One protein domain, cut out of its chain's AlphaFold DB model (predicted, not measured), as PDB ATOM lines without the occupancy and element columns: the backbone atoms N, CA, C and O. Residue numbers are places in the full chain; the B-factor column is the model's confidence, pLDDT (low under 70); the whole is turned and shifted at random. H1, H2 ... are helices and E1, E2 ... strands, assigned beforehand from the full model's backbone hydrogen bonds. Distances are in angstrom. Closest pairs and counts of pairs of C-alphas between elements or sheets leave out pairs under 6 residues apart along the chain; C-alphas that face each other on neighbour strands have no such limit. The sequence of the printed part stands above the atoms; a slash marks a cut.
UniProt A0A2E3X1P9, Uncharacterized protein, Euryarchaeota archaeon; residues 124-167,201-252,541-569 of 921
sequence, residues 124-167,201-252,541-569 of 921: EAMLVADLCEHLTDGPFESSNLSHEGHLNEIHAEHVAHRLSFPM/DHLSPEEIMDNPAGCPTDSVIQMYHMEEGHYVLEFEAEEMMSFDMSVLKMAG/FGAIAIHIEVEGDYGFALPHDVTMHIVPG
ATOM      1  N   GLU A 124      29.018 -76.650 132.778       78.94
ATOM      2  CA  GLU A 124      29.726 -77.706 132.056       78.94
ATOM      3  C   GLU A 124      30.887 -77.129 131.231       78.94
ATOM      4  O   GLU A 124      32.022 -77.582 131.336       78.94
ATOM      5  N   ALA A 125      30.651 -76.056 130.469       78.31
ATOM      6  CA  ALA A 125      31.703 -75.424 129.674       78.31
ATOM      7  C   ALA A 125      32.812 -74.802 130.543       78.31
ATOM      8  O   ALA A 125      33.968 -74.761 130.119       78.31
ATOM      9  N   MET A 126      32.466 -74.307 131.736       78.00
ATOM     10  CA  MET A 126      33.434 -73.827 132.726       78.00
ATOM     11  C   MET A 126      34.252 -74.985 133.304       78.00
ATOM     12  O   MET A 126      35.475 -74.926 133.264       78.00
ATOM     13  N   LEU A 127      33.589 -76.062 133.731       83.50
ATOM     14  CA  LEU A 127      34.234 -77.276 134.223       83.50
ATOM     15  C   LEU A 127      35.206 -77.850 133.187       83.50
ATOM     16  O   LEU A 127      36.349 -78.150 133.512       83.50
ATOM     17  N   VAL A 128      34.780 -77.959 131.926       85.62
ATOM     18  CA  VAL A 128      35.632 -78.429 130.827       85.62
ATOM     19  C   VAL A 128      36.854 -77.525 130.665       85.62
ATOM     20  O   VAL A 128      37.961 -78.029 130.494       85.62
ATOM     21  N   ALA A 129      36.689 -76.202 130.730       82.44
ATOM     22  CA  ALA A 129      37.815 -75.277 130.630       82.44
ATOM     23  C   ALA A 129      38.822 -75.467 131.778       82.44
ATOM     24  O   ALA A 129      40.020 -75.550 131.500       82.44
ATOM     25  N   ASP A 130      38.340 -75.601 133.015       81.56
ATOM     26  CA  ASP A 130      39.176 -75.769 134.208       81.56
ATOM     27  C   ASP A 130      39.900 -77.126 134.203       81.56
ATOM     28  O   ASP A 130      41.121 -77.184 134.373       81.56
ATOM     29  N   LEU A 131      39.189 -78.219 133.894       88.25
ATOM     30  CA  LEU A 131      39.773 -79.555 133.723       88.25
ATOM     31  C   LEU A 131      40.890 -79.546 132.669       88.25
ATOM     32  O   LEU A 131      41.981 -80.077 132.891       88.25
ATOM     33  N   CYS A 132      40.637 -78.918 131.518       88.94
ATOM     34  CA  CYS A 132      41.613 -78.820 130.438       88.94
ATOM     35  C   CYS A 132      42.822 -77.940 130.799       88.94
ATOM     36  O   CYS A 132      43.947 -78.251 130.386       88.94
ATOM     37  N   GLU A 133      42.613 -76.845 131.539       85.31
ATOM     38  CA  GLU A 133      43.689 -75.984 132.037       85.31
ATOM     39  C   GLU A 133      44.589 -76.765 132.996       85.31
ATOM     40  O   GLU A 133      45.800 -76.816 132.774       85.31
ATOM     41  N   HIS A 134      44.021 -77.457 133.988       84.25
ATOM     42  CA  HIS A 134      44.800 -78.250 134.940       84.25
ATOM     43  C   HIS A 134      45.559 -79.392 134.276       84.25
ATOM     44  O   HIS A 134      46.744 -79.581 134.561       84.25
ATOM     45  N   LEU A 135      44.930 -80.097 133.333       87.19
ATOM     46  CA  LEU A 135      45.586 -81.165 132.582       87.19
ATOM     47  C   LEU A 135      46.763 -80.648 131.725       87.19
ATOM     48  O   LEU A 135      47.706 -81.389 131.453       87.19
ATOM     49  N   THR A 136      46.740 -79.373 131.313       84.75
ATOM     50  CA  THR A 136      47.786 -78.760 130.471       84.75
ATOM     51  C   THR A 136      48.888 -78.074 131.285       84.75
ATOM     52  O   THR A 136      50.076 -78.265 131.007       84.75
ATOM     53  N   ASP A 137      48.506 -77.254 132.264       77.62
ATOM     54  CA  ASP A 137      49.382 -76.295 132.944       77.62
ATOM     55  C   ASP A 137      49.653 -76.657 134.423       77.62
ATOM     56  O   ASP A 137      50.596 -76.121 135.023       77.62
ATOM     57  N   GLY A 138      48.917 -77.615 134.996       62.62
ATOM     58  CA  GLY A 138      49.041 -78.044 136.391       62.62
ATOM     59  C   GLY A 138      48.340 -77.109 137.392       62.62
ATOM     60  O   GLY A 138      47.518 -76.282 136.998       62.62
ATOM     61  N   PRO A 139      48.635 -77.202 138.705       69.12
ATOM     62  CA  PRO A 139      49.719 -77.965 139.337       69.12
ATOM     63  C   PRO A 139      49.582 -79.486 139.158       69.12
ATOM     64  O   PRO A 139      48.493 -79.968 138.887       69.12
ATOM     65  N   PHE A 140      50.693 -80.228 139.292       78.81
ATOM     66  CA  PHE A 140      50.714 -81.693 139.179       78.81
ATOM     67  C   PHE A 140      51.108 -82.360 140.503       78.81
ATOM     68  O   PHE A 140      52.152 -82.014 141.067       78.81
ATOM     69  N   GLU A 141      50.349 -83.366 140.935       79.38
ATOM     70  CA  GLU A 141      50.682 -84.255 142.054       79.38
ATOM     71  C   GLU A 141      50.908 -85.684 141.557       79.38
ATOM     72  O   GLU A 141      50.205 -86.151 140.677       79.38
ATOM     73  N   SER A 142      51.920 -86.387 142.067       83.94
ATOM     74  CA  SER A 142      52.243 -87.744 141.606       83.94
ATOM     75  C   SER A 142      51.742 -88.793 142.589       83.94
ATOM     76  O   SER A 142      52.165 -88.785 143.746       83.94
ATOM     77  N   SER A 143      50.944 -89.733 142.091       80.44
ATOM     78  CA  SER A 143      50.410 -90.860 142.858       80.44
ATOM     79  C   SER A 143      50.662 -92.169 142.115       80.44
ATOM     80  O   SER A 143      50.625 -92.228 140.887       80.44
ATOM     81  N   ASN A 144      50.930 -93.237 142.862       82.12
ATOM     82  CA  ASN A 144      51.069 -94.571 142.285       82.12
ATOM     83  C   ASN A 144      49.741 -95.311 142.417       82.12
ATOM     84  O   ASN A 144      49.122 -95.276 143.483       82.12
ATOM     85  N   LEU A 145      49.338 -96.001 141.359       82.69
ATOM     86  CA  LEU A 145      48.235 -96.949 141.406       82.69
ATOM     87  C   LEU A 145      48.658 -98.202 142.196       82.69
ATOM     88  O   LEU A 145      49.848 -98.422 142.451       82.69
ATOM     89  N   SER A 146      47.692 -99.023 142.602       76.19
ATOM     90  CA  SER A 146      47.907-100.288 143.324       76.19
ATOM     91  C   SER A 146      47.102-101.426 142.688       76.19
ATOM     92  O   SER A 146      46.003-101.176 142.207       76.19
ATOM     93  N   HIS A 147      47.620-102.662 142.708       60.88
ATOM     94  CA  HIS A 147      46.889-103.849 142.228       60.88
ATOM     95  C   HIS A 147      45.882-104.377 143.270       60.88
ATOM     96  O   HIS A 147      44.779-104.741 142.898       60.88
ATOM     97  N   GLU A 148      46.217-104.377 144.571       53.56
ATOM     98  CA  GLU A 148      45.324-104.791 145.673       53.56
ATOM     99  C   GLU A 148      45.784-104.174 147.017       53.56
ATOM    100  O   GLU A 148      46.982-103.971 147.237       53.56
ATOM    101  N   GLY A 149      44.864-103.906 147.955       54.81
ATOM    102  CA  GLY A 149      45.188-103.498 149.334       54.81
ATOM    103  C   GLY A 149      44.995-102.006 149.646       54.81
ATOM    104  O   GLY A 149      44.018-101.403 149.223       54.81
ATOM    105  N   HIS A 150      45.885-101.415 150.459       59.91
ATOM    106  CA  HIS A 150      45.801-100.001 150.857       59.91
ATOM    107  C   HIS A 150      46.018 -99.081 149.647       59.91
ATOM    108  O   HIS A 150      47.162 -98.807 149.278       59.91
ATOM    109  N   LEU A 151      44.922 -98.605 149.061       73.94
ATOM    110  CA  LEU A 151      44.943 -97.660 147.953       73.94
ATOM    111  C   LEU A 151      45.428 -96.285 148.424       73.94
ATOM    112  O   LEU A 151      45.156 -95.864 149.551       73.94
ATOM    113  N   ASN A 152      46.151 -95.584 147.548       76.00
ATOM    114  CA  ASN A 152      46.336 -94.146 147.718       76.00
ATOM    115  C   ASN A 152      44.978 -93.458 147.527       76.00
ATOM    116  O   ASN A 152      44.142 -93.961 146.782       76.00
ATOM    117  N   GLU A 153      44.764 -92.341 148.208       80.88
ATOM    118  CA  GLU A 153      43.516 -91.582 148.156       80.88
ATOM    119  C   GLU A 153      43.782 -90.237 147.477       80.88
ATOM    120  O   GLU A 153      44.781 -89.583 147.788       80.88
ATOM    121  N   ILE A 154      42.924 -89.865 146.531       84.12
ATOM    122  CA  ILE A 154      42.895 -88.554 145.877       84.12
ATOM    123  C   ILE A 154      41.567 -87.852 146.171       84.12
ATOM    124  O   ILE A 154      40.594 -88.478 146.596       84.12
ATOM    125  N   HIS A 155      41.529 -86.549 145.916       79.62
ATOM    126  CA  HIS A 155      40.339 -85.720 146.066       79.62
ATOM    127  C   HIS A 155      40.041 -84.998 144.748       79.62
ATOM    128  O   HIS A 155      40.906 -84.872 143.883       79.62
ATOM    129  N   ALA A 156      38.805 -84.531 144.586       79.31
ATOM    130  CA  ALA A 156      38.413 -83.701 143.451       79.31
ATOM    131  C   ALA A 156      38.838 -82.241 143.680       79.31
ATOM    132  O   ALA A 156      38.034 -81.402 144.084       79.31
ATOM    133  N   GLU A 157      40.123 -81.966 143.472       71.06
ATOM    134  CA  GLU A 157      40.775 -80.676 143.728       71.06
ATOM    135  C   GLU A 157      41.364 -80.057 142.449       71.06
ATOM    136  O   GLU A 157      41.535 -80.716 141.425       71.06
ATOM    137  N   HIS A 158      41.702 -78.763 142.507       75.31
ATOM    138  CA  HIS A 158      42.258 -77.975 141.393       75.31
ATOM    139  C   HIS A 158      43.739 -78.310 141.098       75.31
ATOM    140  O   HIS A 158      44.627 -77.447 141.108       75.31
ATOM    141  N   VAL A 159      44.013 -79.591 140.850       74.25
ATOM    142  CA  VAL A 159      45.314 -80.198 140.551       74.25
ATOM    143  C   VAL A 159      45.126 -81.326 139.530       74.25
ATOM    144  O   VAL A 159      44.071 -81.946 139.423       74.25
ATOM    145  N   ALA A 160      46.159 -81.585 138.732       86.31
ATOM    146  CA  ALA A 160      46.238 -82.769 137.889       86.31
ATOM    147  C   ALA A 160      47.059 -83.862 138.591       86.31
ATOM    148  O   ALA A 160      48.192 -83.640 139.021       86.31
ATOM    149  N   HIS A 161      46.521 -85.070 138.680       85.31
ATOM    150  CA  HIS A 161      47.216 -86.228 139.217       85.31
ATOM    151  C   HIS A 161      47.986 -86.946 138.110       85.31
ATOM    152  O   HIS A 161      47.408 -87.440 137.148       85.31
ATOM    153  N   ARG A 162      49.303 -87.047 138.268       87.62
ATOM    154  CA  ARG A 162      50.163 -87.938 137.495       87.62
ATOM    155  C   ARG A 162      50.125 -89.326 138.118       87.62
ATOM    156  O   ARG A 162      50.804 -89.575 139.117       87.62
ATOM    157  N   LEU A 163      49.340 -90.209 137.520       87.62
ATOM    158  CA  LEU A 163      49.124 -91.580 137.958       87.62
ATOM    159  C   LEU A 163      50.104 -92.514 137.254       87.62
ATOM    160  O   LEU A 163      50.248 -92.465 136.037       87.62
ATOM    161  N   SER A 164      50.818 -93.337 138.020       85.88
ATOM    162  CA  SER A 164      51.750 -94.342 137.484       85.88
ATOM    163  C   SER A 164      51.255 -95.745 137.801       85.88
ATOM    164  O   SER A 164      50.911 -96.020 138.955       85.88
ATOM    165  N   PHE A 165      51.238 -96.626 136.799       81.06
ATOM    166  CA  PHE A 165      50.861 -98.022 137.002       81.06
ATOM    167  C   PHE A 165      51.886 -98.742 137.893       81.06
ATOM    168  O   PHE A 165      53.069 -98.376 137.904       81.06
ATOM    169  N   PRO A 166      51.459 -99.745 138.676       70.69
ATOM    170  CA  PRO A 166      52.366-100.487 139.540       70.69
ATOM    171  C   PRO A 166      53.308-101.330 138.670       70.69
ATOM    172  O   PRO A 166      52.855-102.040 137.776       70.69
ATOM    173  N   MET A 167      54.615-101.283 138.936       56.66
ATOM    174  CA  MET A 167      55.570-102.185 138.284       56.66
ATOM    175  C   MET A 167      55.283-103.629 138.726       56.66
ATOM    176  O   MET A 167      55.091-103.871 139.920       56.66
ATOM    177  N   ASP A 201      29.801-103.624 140.343       61.72
ATOM    178  CA  ASP A 201      28.708-102.681 140.070       61.72
ATOM    179  C   ASP A 201      29.297-101.303 139.719       61.72
ATOM    180  O   ASP A 201      29.449-100.434 140.576       61.72
ATOM    181  N   HIS A 202      29.766-101.161 138.477       75.06
ATOM    182  CA  HIS A 202      30.435 -99.950 137.995       75.06
ATOM    183  C   HIS A 202      29.437 -98.826 137.729       75.06
ATOM    184  O   HIS A 202      28.430 -99.021 137.043       75.06
ATOM    185  N   LEU A 203      29.772 -97.614 138.169       80.31
ATOM    186  CA  LEU A 203      29.063 -96.413 137.739       80.31
ATOM    187  C   LEU A 203      29.252 -96.205 136.233       80.31
ATOM    188  O   LEU A 203      30.343 -96.386 135.683       80.31
ATOM    189  N   SER A 204      28.175 -95.794 135.565       78.19
ATOM    190  CA  SER A 204      28.204 -95.393 134.158       78.19
ATOM    191  C   SER A 204      28.279 -93.870 134.050       78.19
ATOM    192  O   SER A 204      27.587 -93.196 134.812       78.19
ATOM    193  N   PRO A 205      29.080 -93.322 133.120       83.88
ATOM    194  CA  PRO A 205      29.117 -91.886 132.910       83.88
ATOM    195  C   PRO A 205      27.789 -91.408 132.319       83.88
ATOM    196  O   PRO A 205      27.228 -92.045 131.422       83.88
ATOM    197  N   GLU A 206      27.313 -90.265 132.797       80.75
ATOM    198  CA  GLU A 206      26.141 -89.575 132.257       80.75
ATOM    199  C   GLU A 206      26.444 -88.983 130.877       80.75
ATOM    200  O   GLU A 206      25.618 -89.035 129.963       80.75
ATOM    201  N   GLU A 207      27.670 -88.483 130.702       83.56
ATOM    202  CA  GLU A 207      28.159 -87.924 129.448       83.56
ATOM    203  C   GLU A 207      29.640 -88.253 129.218       83.56
ATOM    204  O   GLU A 207      30.443 -88.321 130.147       83.56
ATOM    205  N   ILE A 208      30.011 -88.441 127.947       86.88
ATOM    206  CA  ILE A 208      31.395 -88.629 127.505       86.88
ATOM    207  C   ILE A 208      31.694 -87.632 126.383       86.88
ATOM    208  O   ILE A 208      30.992 -87.591 125.368       86.88
ATOM    209  N   MET A 209      32.770 -86.862 126.539       85.88
ATOM    210  CA  MET A 209      33.242 -85.880 125.567       85.88
ATOM    211  C   MET A 209      34.599 -86.278 124.988       85.88
ATOM    212  O   MET A 209      35.623 -86.240 125.670       85.88
ATOM    213  N   ASP A 210      34.619 -86.578 123.691       89.19
ATOM    214  CA  ASP A 210      35.844 -86.908 122.961       89.19
ATOM    215  C   ASP A 210      36.565 -85.653 122.446       89.19
ATOM    216  O   ASP A 210      36.005 -84.864 121.676       89.19
ATOM    217  N   ASN A 211      37.849 -85.516 122.789       84.62
ATOM    218  CA  ASN A 211      38.746 -84.443 122.351       84.62
ATOM    219  C   ASN A 211      38.150 -83.026 122.537       84.62
ATOM    220  O   ASN A 211      38.007 -82.274 121.556       84.62
ATOM    221  N   PRO A 212      37.770 -82.659 123.778       85.12
ATOM    222  CA  PRO A 212      37.145 -81.377 124.064       85.12
ATOM    223  C   PRO A 212      38.078 -80.205 123.738       85.12
ATOM    224  O   PRO A 212      39.306 -80.267 123.842       85.12
ATOM    225  N   ALA A 213      37.486 -79.095 123.295       77.75
ATOM    226  CA  ALA A 213      38.250 -77.933 122.865       77.75
ATOM    227  C   ALA A 213      38.938 -77.253 124.058       77.75
ATOM    228  O   ALA A 213      38.268 -76.762 124.954       77.75
ATOM    229  N   GLY A 214      40.266 -77.137 124.006       78.00
ATOM    230  CA  GLY A 214      41.066 -76.534 125.081       78.00
ATOM    231  C   GLY A 214      41.904 -77.553 125.847       78.00
ATOM    232  O   GLY A 214      42.898 -77.156 126.444       78.00
ATOM    233  N   CYS A 215      41.571 -78.840 125.747       85.81
ATOM    234  CA  CYS A 215      42.353 -79.930 126.319       85.81
ATOM    235  C   CYS A 215      43.557 -80.315 125.439       85.81
ATOM    236  O   CYS A 215      43.613 -79.955 124.250       85.81
ATOM    237  N   PRO A 216      44.523 -81.068 126.000       86.56
ATOM    238  CA  PRO A 216      45.508 -81.811 125.225       86.56
ATOM    239  C   PRO A 216      44.857 -82.673 124.131       86.56
ATOM    240  O   PRO A 216      43.690 -83.054 124.203       86.56
ATOM    241  N   THR A 217      45.612 -82.955 123.068       80.62
ATOM    242  CA  THR A 217      45.122 -83.809 121.978       80.62
ATOM    243  C   THR A 217      44.868 -85.223 122.477       80.62
ATOM    244  O   THR A 217      45.717 -85.762 123.180       80.62
ATOM    245  N   ASP A 218      43.754 -85.809 122.040       83.19
ATOM    246  CA  ASP A 218      43.325 -87.168 122.392       83.19
ATOM    247  C   ASP A 218      42.990 -87.334 123.891       83.19
ATOM    248  O   ASP A 218      43.154 -88.407 124.461       83.19
ATOM    249  N   SER A 219      42.491 -86.271 124.533       89.12
ATOM    250  CA  SER A 219      41.837 -86.347 125.848       89.12
ATOM    251  C   SER A 219      40.359 -86.731 125.729       89.12
ATOM    252  O   SER A 219      39.688 -86.357 124.765       89.12
ATOM    253  N   VAL A 220      39.841 -87.411 126.746       92.56
ATOM    254  CA  VAL A 220      38.421 -87.688 126.972       92.56
ATOM    255  C   VAL A 220      38.006 -87.087 128.315       92.56
ATOM    256  O   VAL A 220      38.788 -87.109 129.268       92.56
ATOM    257  N   ILE A 221      36.802 -86.517 128.386       93.81
ATOM    258  CA  ILE A 221      36.169 -86.126 129.654       93.81
ATOM    259  C   ILE A 221      34.954 -87.018 129.879       93.81
ATOM    260  O   ILE A 221      34.127 -87.153 128.979       93.81
ATOM    261  N   GLN A 222      34.852 -87.622 131.059       92.88
ATOM    262  CA  GLN A 222      33.713 -88.439 131.474       92.88
ATOM    263  C   GLN A 222      33.026 -87.783 132.673       92.88
ATOM    264  O   GLN A 222      33.695 -87.424 133.642       92.88
ATOM    265  N   MET A 223      31.711 -87.608 132.591       88.69
ATOM    266  CA  MET A 223      30.887 -86.949 133.603       88.69
ATOM    267  C   MET A 223      30.115 -87.990 134.409       88.69
ATOM    268  O   MET A 223      29.484 -88.864 133.820       88.69
ATOM    269  N   TYR A 224      30.148 -87.889 135.734       88.06
ATOM    270  CA  TYR A 224      29.445 -88.787 136.648       88.06
ATOM    271  C   TYR A 224      28.732 -87.991 137.733       88.06
ATOM    272  O   TYR A 224      29.340 -87.105 138.332       88.06
ATOM    273  N   HIS A 225      27.501 -88.370 138.054       83.94
ATOM    274  CA  HIS A 225      26.884 -87.996 139.318       83.94
ATOM    275  C   HIS A 225      27.425 -88.889 140.442       83.94
ATOM    276  O   HIS A 225      27.487 -90.113 140.294       83.94
ATOM    277  N   MET A 226      27.864 -88.291 141.550       82.06
ATOM    278  CA  MET A 226      28.482 -89.006 142.669       82.06
ATOM    279  C   MET A 226      27.881 -88.566 144.004       82.06
ATOM    280  O   MET A 226      27.702 -87.373 144.242       82.06
ATOM    281  N   GLU A 227      27.628 -89.529 144.889       81.56
ATOM    282  CA  GLU A 227      27.180 -89.302 146.267       81.56
ATOM    283  C   GLU A 227      28.379 -89.047 147.198       81.56
ATOM    284  O   GLU A 227      29.525 -89.351 146.863       81.56
ATOM    285  N   GLU A 228      28.134 -88.502 148.396       78.38
ATOM    286  CA  GLU A 228      29.175 -88.406 149.430       78.38
ATOM    287  C   GLU A 228      29.658 -89.815 149.820       78.38
ATOM    288  O   GLU A 228      28.881 -90.651 150.287       78.38
ATOM    289  N   GLY A 229      30.953 -90.093 149.662       79.56
ATOM    290  CA  GLY A 229      31.496 -91.415 149.953       79.56
ATOM    291  C   GLY A 229      32.866 -91.706 149.353       79.56
ATOM    292  O   GLY A 229      33.499 -90.875 148.703       79.56
ATOM    293  N   HIS A 230      33.349 -92.923 149.597       82.56
ATOM    294  CA  HIS A 230      34.590 -93.426 149.013       82.56
ATOM    295  C   HIS A 230      34.286 -94.251 147.766       82.56
ATOM    296  O   HIS A 230      33.423 -95.125 147.792       82.56
ATOM    297  N   TYR A 231      35.049 -94.018 146.706       88.75
ATOM    298  CA  TYR A 231      34.980 -94.758 145.454       88.75
ATOM    299  C   TYR A 231      36.363 -95.280 145.086       88.75
ATOM    300  O   TYR A 231      37.386 -94.709 145.471       88.75
ATOM    301  N   VAL A 232      36.397 -96.370 144.332       88.19
ATOM    302  CA  VAL A 232      37.620 -96.917 143.747       88.19
ATOM    303  C   VAL A 232      37.600 -96.620 142.255       88.19
ATOM    304  O   VAL A 232      36.656 -96.991 141.565       88.19
ATOM    305  N   LEU A 233      38.633 -95.932 141.772       91.56
ATOM    306  CA  LEU A 233      38.877 -95.714 140.351       91.56
ATOM    307  C   LEU A 233      39.842 -96.797 139.873       91.56
ATOM    308  O   LEU A 233      40.995 -96.833 140.308       91.56
ATOM    309  N   GLU A 234      39.361 -97.679 139.009       86.62
ATOM    310  CA  GLU A 234      40.136 -98.736 138.363       86.62
ATOM    311  C   GLU A 234      40.520 -98.277 136.955       86.62
ATOM    312  O   GLU A 234      39.675 -97.798 136.200       86.62
ATOM    313  N   PHE A 235      41.796 -98.407 136.603       89.56
ATOM    314  CA  PHE A 235      42.330 -97.997 135.309       89.56
ATOM    315  C   PHE A 235      42.931 -99.174 134.556       89.56
ATOM    316  O   PHE A 235      43.616-100.007 135.154       89.56
ATOM    317  N   GLU A 236      42.748 -99.167 133.238       82.25
ATOM    318  CA  GLU A 236      43.383-100.083 132.292       82.25
ATOM    319  C   GLU A 236      44.043 -99.291 131.153       82.25
ATOM    320  O   GLU A 236      43.441 -98.366 130.598       82.25
ATOM    321  N   ALA A 237      45.278 -99.647 130.789       79.50
ATOM    322  CA  ALA A 237      45.962 -99.096 129.617       79.50
ATOM    323  C   ALA A 237      46.870-100.134 128.937       79.50
ATOM    324  O   ALA A 237      47.570-100.888 129.608       79.50
ATOM    325  N   GLU A 238      46.926-100.149 127.601       66.94
ATOM    326  CA  GLU A 238      47.707-101.158 126.858       66.94
ATOM    327  C   GLU A 238      49.222-100.860 126.817       66.94
ATOM    328  O   GLU A 238      50.033-101.769 126.963       66.94
ATOM    329  N   GLU A 239      49.629 -99.597 126.631       65.81
ATOM    330  CA  GLU A 239      51.044 -99.225 126.398       65.81
ATOM    331  C   GLU A 239      51.523 -98.019 127.242       65.81
ATOM    332  O   GLU A 239      52.584 -97.444 126.990       65.81
ATOM    333  N   MET A 240      50.758 -97.605 128.262       68.00
ATOM    334  CA  MET A 240      51.017 -96.376 129.025       68.00
ATOM    335  C   MET A 240      51.471 -96.632 130.471       68.00
ATOM    336  O   MET A 240      50.675 -97.033 131.304       68.00
ATOM    337  N   MET A 241      52.738 -96.345 130.804       70.81
ATOM    338  CA  MET A 241      53.276 -96.533 132.172       70.81
ATOM    339  C   MET A 241      52.781 -95.488 133.188       70.81
ATOM    340  O   MET A 241      52.788 -95.724 134.397       70.81
ATOM    341  N   SER A 242      52.388 -94.309 132.708       83.88
ATOM    342  CA  SER A 242      51.835 -93.235 133.532       83.88
ATOM    343  C   SER A 242      50.993 -92.281 132.695       83.88
ATOM    344  O   SER A 242      51.362 -92.010 131.550       83.88
ATOM    345  N   PHE A 243      49.959 -91.700 133.289       88.88
ATOM    346  CA  PHE A 243      49.089 -90.710 132.660       88.88
ATOM    347  C   PHE A 243      48.762 -89.565 133.615       88.88
ATOM    348  O   PHE A 243      48.883 -89.704 134.829       88.88
ATOM    349  N   ASP A 244      48.359 -88.428 133.055       92.06
ATOM    350  CA  ASP A 244      47.853 -87.301 133.833       92.06
ATOM    351  C   ASP A 244      46.314 -87.345 133.807       92.06
ATOM    352  O   ASP A 244      45.720 -87.596 132.757       92.06
ATOM    353  N   MET A 245      45.674 -87.119 134.952       93.56
ATOM    354  CA  MET A 245      44.220 -87.066 135.114       93.56
ATOM    355  C   MET A 245      43.837 -85.839 135.939       93.56
ATOM    356  O   MET A 245      44.497 -85.538 136.928       93.56
ATOM    357  N   SER A 246      42.764 -85.146 135.575       92.56
ATOM    358  CA  SER A 246      42.161 -84.106 136.418       92.56
ATOM    359  C   SER A 246      40.726 -84.492 136.752       92.56
ATOM    360  O   SER A 246      40.032 -85.062 135.910       92.56
ATOM    361  N   VAL A 247      40.299 -84.209 137.979       92.25
ATOM    362  CA  VAL A 247      38.937 -84.463 138.446       92.25
ATOM    363  C   VAL A 247      38.431 -83.240 139.198       92.25
ATOM    364  O   VAL A 247      39.088 -82.758 140.115       92.25
ATOM    365  N   LEU A 248      37.267 -82.730 138.803       85.19
ATOM    366  CA  LEU A 248      36.658 -81.542 139.398       85.19
ATOM    367  C   LEU A 248      35.143 -81.701 139.500       85.19
ATOM    368  O   LEU A 248      34.510 -82.292 138.624       85.19
ATOM    369  N   LYS A 249      34.561 -81.124 140.552       82.12
ATOM    370  CA  LYS A 249      33.109 -80.985 140.700       82.12
ATOM    371  C   LYS A 249      32.595 -79.894 139.761       82.12
ATOM    372  O   LYS A 249      33.173 -78.807 139.712       82.12
ATOM    373  N   MET A 250      31.486 -80.133 139.070       77.12
ATOM    374  CA  MET A 250      30.792 -79.098 138.314       77.12
ATOM    375  C   MET A 250      30.298 -78.005 139.269       77.12
ATOM    376  O   MET A 250      29.644 -78.267 140.285       77.12
ATOM    377  N   ALA A 251      30.606 -76.750 138.944       63.69
ATOM    378  CA  ALA A 251      30.009 -75.619 139.638       63.69
ATOM    379  C   ALA A 251      28.493 -75.574 139.359       63.69
ATOM    380  O   ALA A 251      28.042 -75.993 138.307       63.69
ATOM    381  N   GLY A 252      27.690 -75.058 140.290       52.97
ATOM    382  CA  GLY A 252      26.292 -74.712 140.005       52.97
ATOM    383  C   GLY A 252      25.244 -75.826 139.961       52.97
ATOM    384  O   GLY A 252      24.062 -75.496 139.867       52.97
ATOM    385  N   PHE A 541      46.971-102.729 134.691       75.69
ATOM    386  CA  PHE A 541      45.857-102.458 135.595       75.69
ATOM    387  C   PHE A 541      46.340-101.742 136.854       75.69
ATOM    388  O   PHE A 541      47.450-101.960 137.349       75.69
ATOM    389  N   GLY A 542      45.509-100.864 137.400       81.00
ATOM    390  CA  GLY A 542      45.806-100.228 138.675       81.00
ATOM    391  C   GLY A 542      44.625 -99.451 139.227       81.00
ATOM    392  O   GLY A 542      43.860 -98.864 138.474       81.00
ATOM    393  N   ALA A 543      44.504 -99.423 140.550       85.44
ATOM    394  CA  ALA A 543      43.425 -98.741 141.248       85.44
ATOM    395  C   ALA A 543      43.931 -97.634 142.183       85.44
ATOM    396  O   ALA A 543      45.046 -97.697 142.719       85.44
ATOM    397  N   ILE A 544      43.083 -96.633 142.409       89.19
ATOM    398  CA  ILE A 544      43.248 -95.581 143.419       89.19
ATOM    399  C   ILE A 544      41.890 -95.280 144.063       89.19
ATOM    400  O   ILE A 544      40.854 -95.461 143.434       89.19
ATOM    401  N   ALA A 545      41.878 -94.841 145.318       88.00
ATOM    402  CA  ALA A 545      40.656 -94.392 145.971       88.00
ATOM    403  C   ALA A 545      40.428 -92.899 145.698       88.00
ATOM    404  O   ALA A 545      41.377 -92.118 145.697       88.00
ATOM    405  N   ILE A 546      39.173 -92.497 145.520       88.56
ATOM    406  CA  ILE A 546      38.745 -91.098 145.551       88.56
ATOM    407  C   ILE A 546      37.689 -90.928 146.639       88.56
ATOM    408  O   ILE A 546      36.786 -91.756 146.772       88.56
ATOM    409  N   HIS A 547      37.809 -89.872 147.437       83.00
ATOM    410  CA  HIS A 547      36.790 -89.508 148.417       83.00
ATOM    411  C   HIS A 547      35.996 -88.301 147.926       83.00
ATOM    412  O   HIS A 547      36.546 -87.215 147.730       83.00
ATOM    413  N   ILE A 548      34.700 -88.518 147.724       83.06
ATOM    414  CA  ILE A 548      33.726 -87.500 147.353       83.06
ATOM    415  C   ILE A 548      33.149 -86.923 148.637       83.06
ATOM    416  O   ILE A 548      32.452 -87.604 149.382       83.06
ATOM    417  N   GLU A 549      33.478 -85.665 148.911       65.94
ATOM    418  CA  GLU A 549      33.070 -84.997 150.150       65.94
ATOM    419  C   GLU A 549      31.651 -84.432 150.094       65.94
ATOM    420  O   GLU A 549      31.050 -84.180 151.135       65.94
ATOM    421  N   VAL A 550      31.144 -84.172 148.888       61.75
ATOM    422  CA  VAL A 550      29.847 -83.535 148.662       61.75
ATOM    423  C   VAL A 550      29.223 -84.137 147.417       61.75
ATOM    424  O   VAL A 550      29.869 -84.213 146.377       61.75
ATOM    425  N   GLU A 551      27.948 -84.489 147.502       72.94
ATOM    426  CA  GLU A 551      27.181 -84.976 146.359       72.94
ATOM    427  C   GLU A 551      27.168 -83.976 145.181       72.94
ATOM    428  O   GLU A 551      27.122 -82.743 145.346       72.94
ATOM    429  N   GLY A 552      27.209 -84.508 143.963       69.88
ATOM    430  CA  GLY A 552      26.931 -83.771 142.734       69.88
ATOM    431  C   GLY A 552      27.671 -84.324 141.527       69.88
ATOM    432  O   GLY A 552      28.190 -85.435 141.555       69.88
ATOM    433  N   ASP A 553      27.738 -83.513 140.473       81.56
ATOM    434  CA  ASP A 553      28.315 -83.942 139.201       81.56
ATOM    435  C   ASP A 553      29.818 -83.664 139.160       81.56
ATOM    436  O   ASP A 553      30.274 -82.567 139.499       81.56
ATOM    437  N   TYR A 554      30.592 -84.650 138.724       87.81
ATOM    438  CA  TYR A 554      32.047 -84.623 138.642       87.81
ATOM    439  C   TYR A 554      32.505 -84.950 137.224       87.81
ATOM    440  O   TYR A 554      32.030 -85.901 136.606       87.81
ATOM    441  N   GLY A 555      33.455 -84.168 136.714       91.31
ATOM    442  CA  GLY A 555      34.115 -84.429 135.441       91.31
ATOM    443  C   GLY A 555      35.509 -85.004 135.650       91.31
ATOM    444  O   GLY A 555      36.292 -84.463 136.427       91.31
ATOM    445  N   PHE A 556      35.825 -86.071 134.920       94.69
ATOM    446  CA  PHE A 556      37.118 -86.749 134.916       94.69
ATOM    447  C   PHE A 556      37.765 -86.585 133.545       94.69
ATOM    448  O   PHE A 556      37.266 -87.120 132.558       94.69
ATOM    449  N   ALA A 557      38.871 -85.847 133.474       95.12
ATOM    450  CA  ALA A 557      39.643 -85.630 132.256       95.12
ATOM    451  C   ALA A 557      40.886 -86.526 132.239       95.12
ATOM    452  O   ALA A 557      41.745 -86.401 133.112       95.12
ATOM    453  N   LEU A 558      41.002 -87.393 131.234       93.94
ATOM    454  CA  LEU A 558      42.080 -88.375 131.081       93.94
ATOM    455  C   LEU A 558      42.433 -88.594 129.593       93.94
ATOM    456  O   LEU A 558      41.696 -88.142 128.716       93.94
ATOM    457  N   PRO A 559      43.569 -89.229 129.252       90.88
ATOM    458  CA  PRO A 559      43.870 -89.609 127.872       90.88
ATOM    459  C   PRO A 559      42.899 -90.675 127.354       90.88
ATOM    460  O   PRO A 559      42.478 -91.549 128.099       90.88
ATOM    461  N   HIS A 560      42.596 -90.643 126.059       87.00
ATOM    462  CA  HIS A 560      41.675 -91.581 125.408       87.00
ATOM    463  C   HIS A 560      42.182 -93.040 125.413       87.00
ATOM    464  O   HIS A 560      41.384 -93.965 125.300       87.00
ATOM    465  N   ASP A 561      43.493 -93.262 125.544       83.75
ATOM    466  CA  ASP A 561      44.096 -94.605 125.605       83.75
ATOM    467  C   ASP A 561      44.056 -95.228 127.019       83.75
ATOM    468  O   ASP A 561      44.647 -96.284 127.246       83.75
ATOM    469  N   VAL A 562      43.390 -94.568 127.973       86.69
ATOM    470  CA  VAL A 562      43.178 -95.055 129.340       86.69
ATOM    471  C   VAL A 562      41.686 -95.295 129.549       86.69
ATOM    472  O   VAL A 562      40.876 -94.373 129.431       86.69
ATOM    473  N   THR A 563      41.323 -96.524 129.901       85.62
ATOM    474  CA  THR A 563      39.965 -96.863 130.335       85.62
ATOM    475  C   THR A 563      39.870 -96.670 131.844       85.62
ATOM    476  O   THR A 563      40.772 -97.077 132.571       85.62
ATOM    477  N   MET A 564      38.788 -96.045 132.314       91.56
ATOM    478  CA  MET A 564      38.501 -95.848 133.736       91.56
ATOM    479  C   MET A 564      37.155 -96.480 134.085       91.56
ATOM    480  O   MET A 564      36.168 -96.275 133.376       91.56
ATOM    481  N   HIS A 565      37.115 -97.185 135.208       86.69
ATOM    482  CA  HIS A 565      35.911 -97.716 135.829       86.69
ATOM    483  C   HIS A 565      35.800 -97.188 137.261       86.69
ATOM    484  O   HIS A 565      36.801 -97.104 137.970       86.69
ATOM    485  N   ILE A 566      34.594 -96.807 137.689       89.75
ATOM    486  CA  ILE A 566      34.349 -96.289 139.040       89.75
ATOM    487  C   ILE A 566      33.483 -97.290 139.797       89.75
ATOM    488  O   ILE A 566      32.339 -97.535 139.416       89.75
ATOM    489  N   VAL A 567      34.009 -97.819 140.897       84.56
ATOM    490  CA  VAL A 567      33.312 -98.760 141.777       84.56
ATOM    491  C   VAL A 567      32.938 -98.048 143.083       84.56
ATOM    492  O   VAL A 567      33.824 -97.488 143.739       84.56
ATOM    493  N   PRO A 568      31.662 -98.070 143.514       79.12
ATOM    494  CA  PRO A 568      31.270 -97.605 144.841       79.12
ATOM    495  C   PRO A 568      32.014 -98.389 145.928       79.12
ATOM    496  O   PRO A 568      31.994 -99.622 145.956       79.12
ATOM    497  N   GLY A 569      32.686 -97.686 146.837       60.94
ATOM    498  CA  GLY A 569      33.416 -98.306 147.935       60.94
ATOM    499  C   GLY A 569      32.453 -98.951 148.927       60.94
ATOM    500  O   GLY A 569      31.804 -98.273 149.721       60.94
TER     501      GLY A 569
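AT A GLANCE: This is residues 124 to 167, 201 to 252 and 541 to 569 of the 921 residues of an uncharacterized protein of Euryarchaeota archaeon (UniProt A0A2E3X1P9). Two strongly twisted sheets, one of six strands and one of four, are partly face to face as a sandwich, and the one helix, H1, covers the face of the larger sheet that is turned away from the smaller. The chain passes to and fro between the sheets, for instance at the tight turns E5 to E6, E6 to E7, E8 to E9 and E9 to E10. The printed part has 125 residues, with one named helix and ten named strands in the order H1 E1 E2 E3 E4 E5 E6 E7 E8 E9 E10; the class is mostly strand. The larger sheet runs E1 E3 E7 E9 E5 E4 and the smaller E2 E8 E6 E10, both mixed. The whole is compact, with a radius of gyration of the C-alphas of 13.2 A, and rounded, spanning 37 by 31 by 25 A.

IN THESE COORDINATES: H1 is residues 124 to 137, 19.7 A long, and begins with C-alpha 124 at (29.726, -77.706, 132.056). E1 is residues 140 to 144, E2 residues 153 to 155 and E3 residues 160 to 164. After the first cut, E4 is residues 207 to 210 and E5 residues 219 to 226, the latter 21.6 A long. E6, residues 229 to 237, is the longest strand by residues, with 26.1 A from C-alpha 229 at (31.496, -91.415, 149.953) to C-alpha 237. E7 is residues 242 to 249, 23.5 A long. After the second cut, E8 is residues 541 to 548, 22.6 A, and E9 residues 552 to 559, 23.3 A. E10, residues 562 to 568, is 19.7 A long and ends with C-alpha 568 at (31.270, -97.605, 144.841).

HOW THE PARTS SIT: In the larger sheet E1 and E4 are the edge strands. E1 and E3 are parallel, with N 162 and O 141 2.7 A apart, within hydrogen-bond range. The pairing of E7 is staggered: residues 242 to 246 pair with E3, antiparallel, with N 161 and O 245 at 2.7 A, and residues 246 to 249 with E9, antiparallel, with N 557 and O 246 at 2.8 A. E9 and E5 are antiparallel, with N 222 and O 556 at 2.9 A. E4 and E5 form a hairpin, with N 209 and O 221 at 2.8 A. H1 is on this sheet at a height over the sheet of 8.4 A, an arrangement of two layers, a helix on one face of a sheet. H1 lies over E7 and E9, and on the local plane it stands at 40 degrees to E9, slantwise to the strands. The closest C-alphas of H1 and E7, those of Leu 131 and Ser 246, are 5.8 A apart. In its backbone every O i to N i+4 pair is within hydrogen-bond range. In the smaller sheet E2 and E8 are parallel, with N 154 and O 545 at 2.9 A. E8 and E6 are antiparallel, with N 233 and O 544 at 2.8 A, and so are E6 and E10, with N 234 and O 565 at 2.8 A. The parts of the two sheets that face each other are 9.3 A centre to centre, their best planes 33 degrees apart. E5 and E10 are near each other, while H1 and E6 are apart.

THE WHOLE: The C-alphas farthest apart, those of Met 167 and Gly 252, are 40.2 A apart. Residues 168 to 200 are not printed, with 26.9 A from C-alpha 167 to C-alpha 201, and residues 253 to 540 are not printed, with 34.2 A from C-alpha 252 to C-alpha 541. Of the links that are printed whole, E1 to E2 and E4 to E5 are short and the others tight. The mean pLDDT of the printed part is 81.0; 17 residues are under 70, among them residues 147 to 150 and 238 to 240.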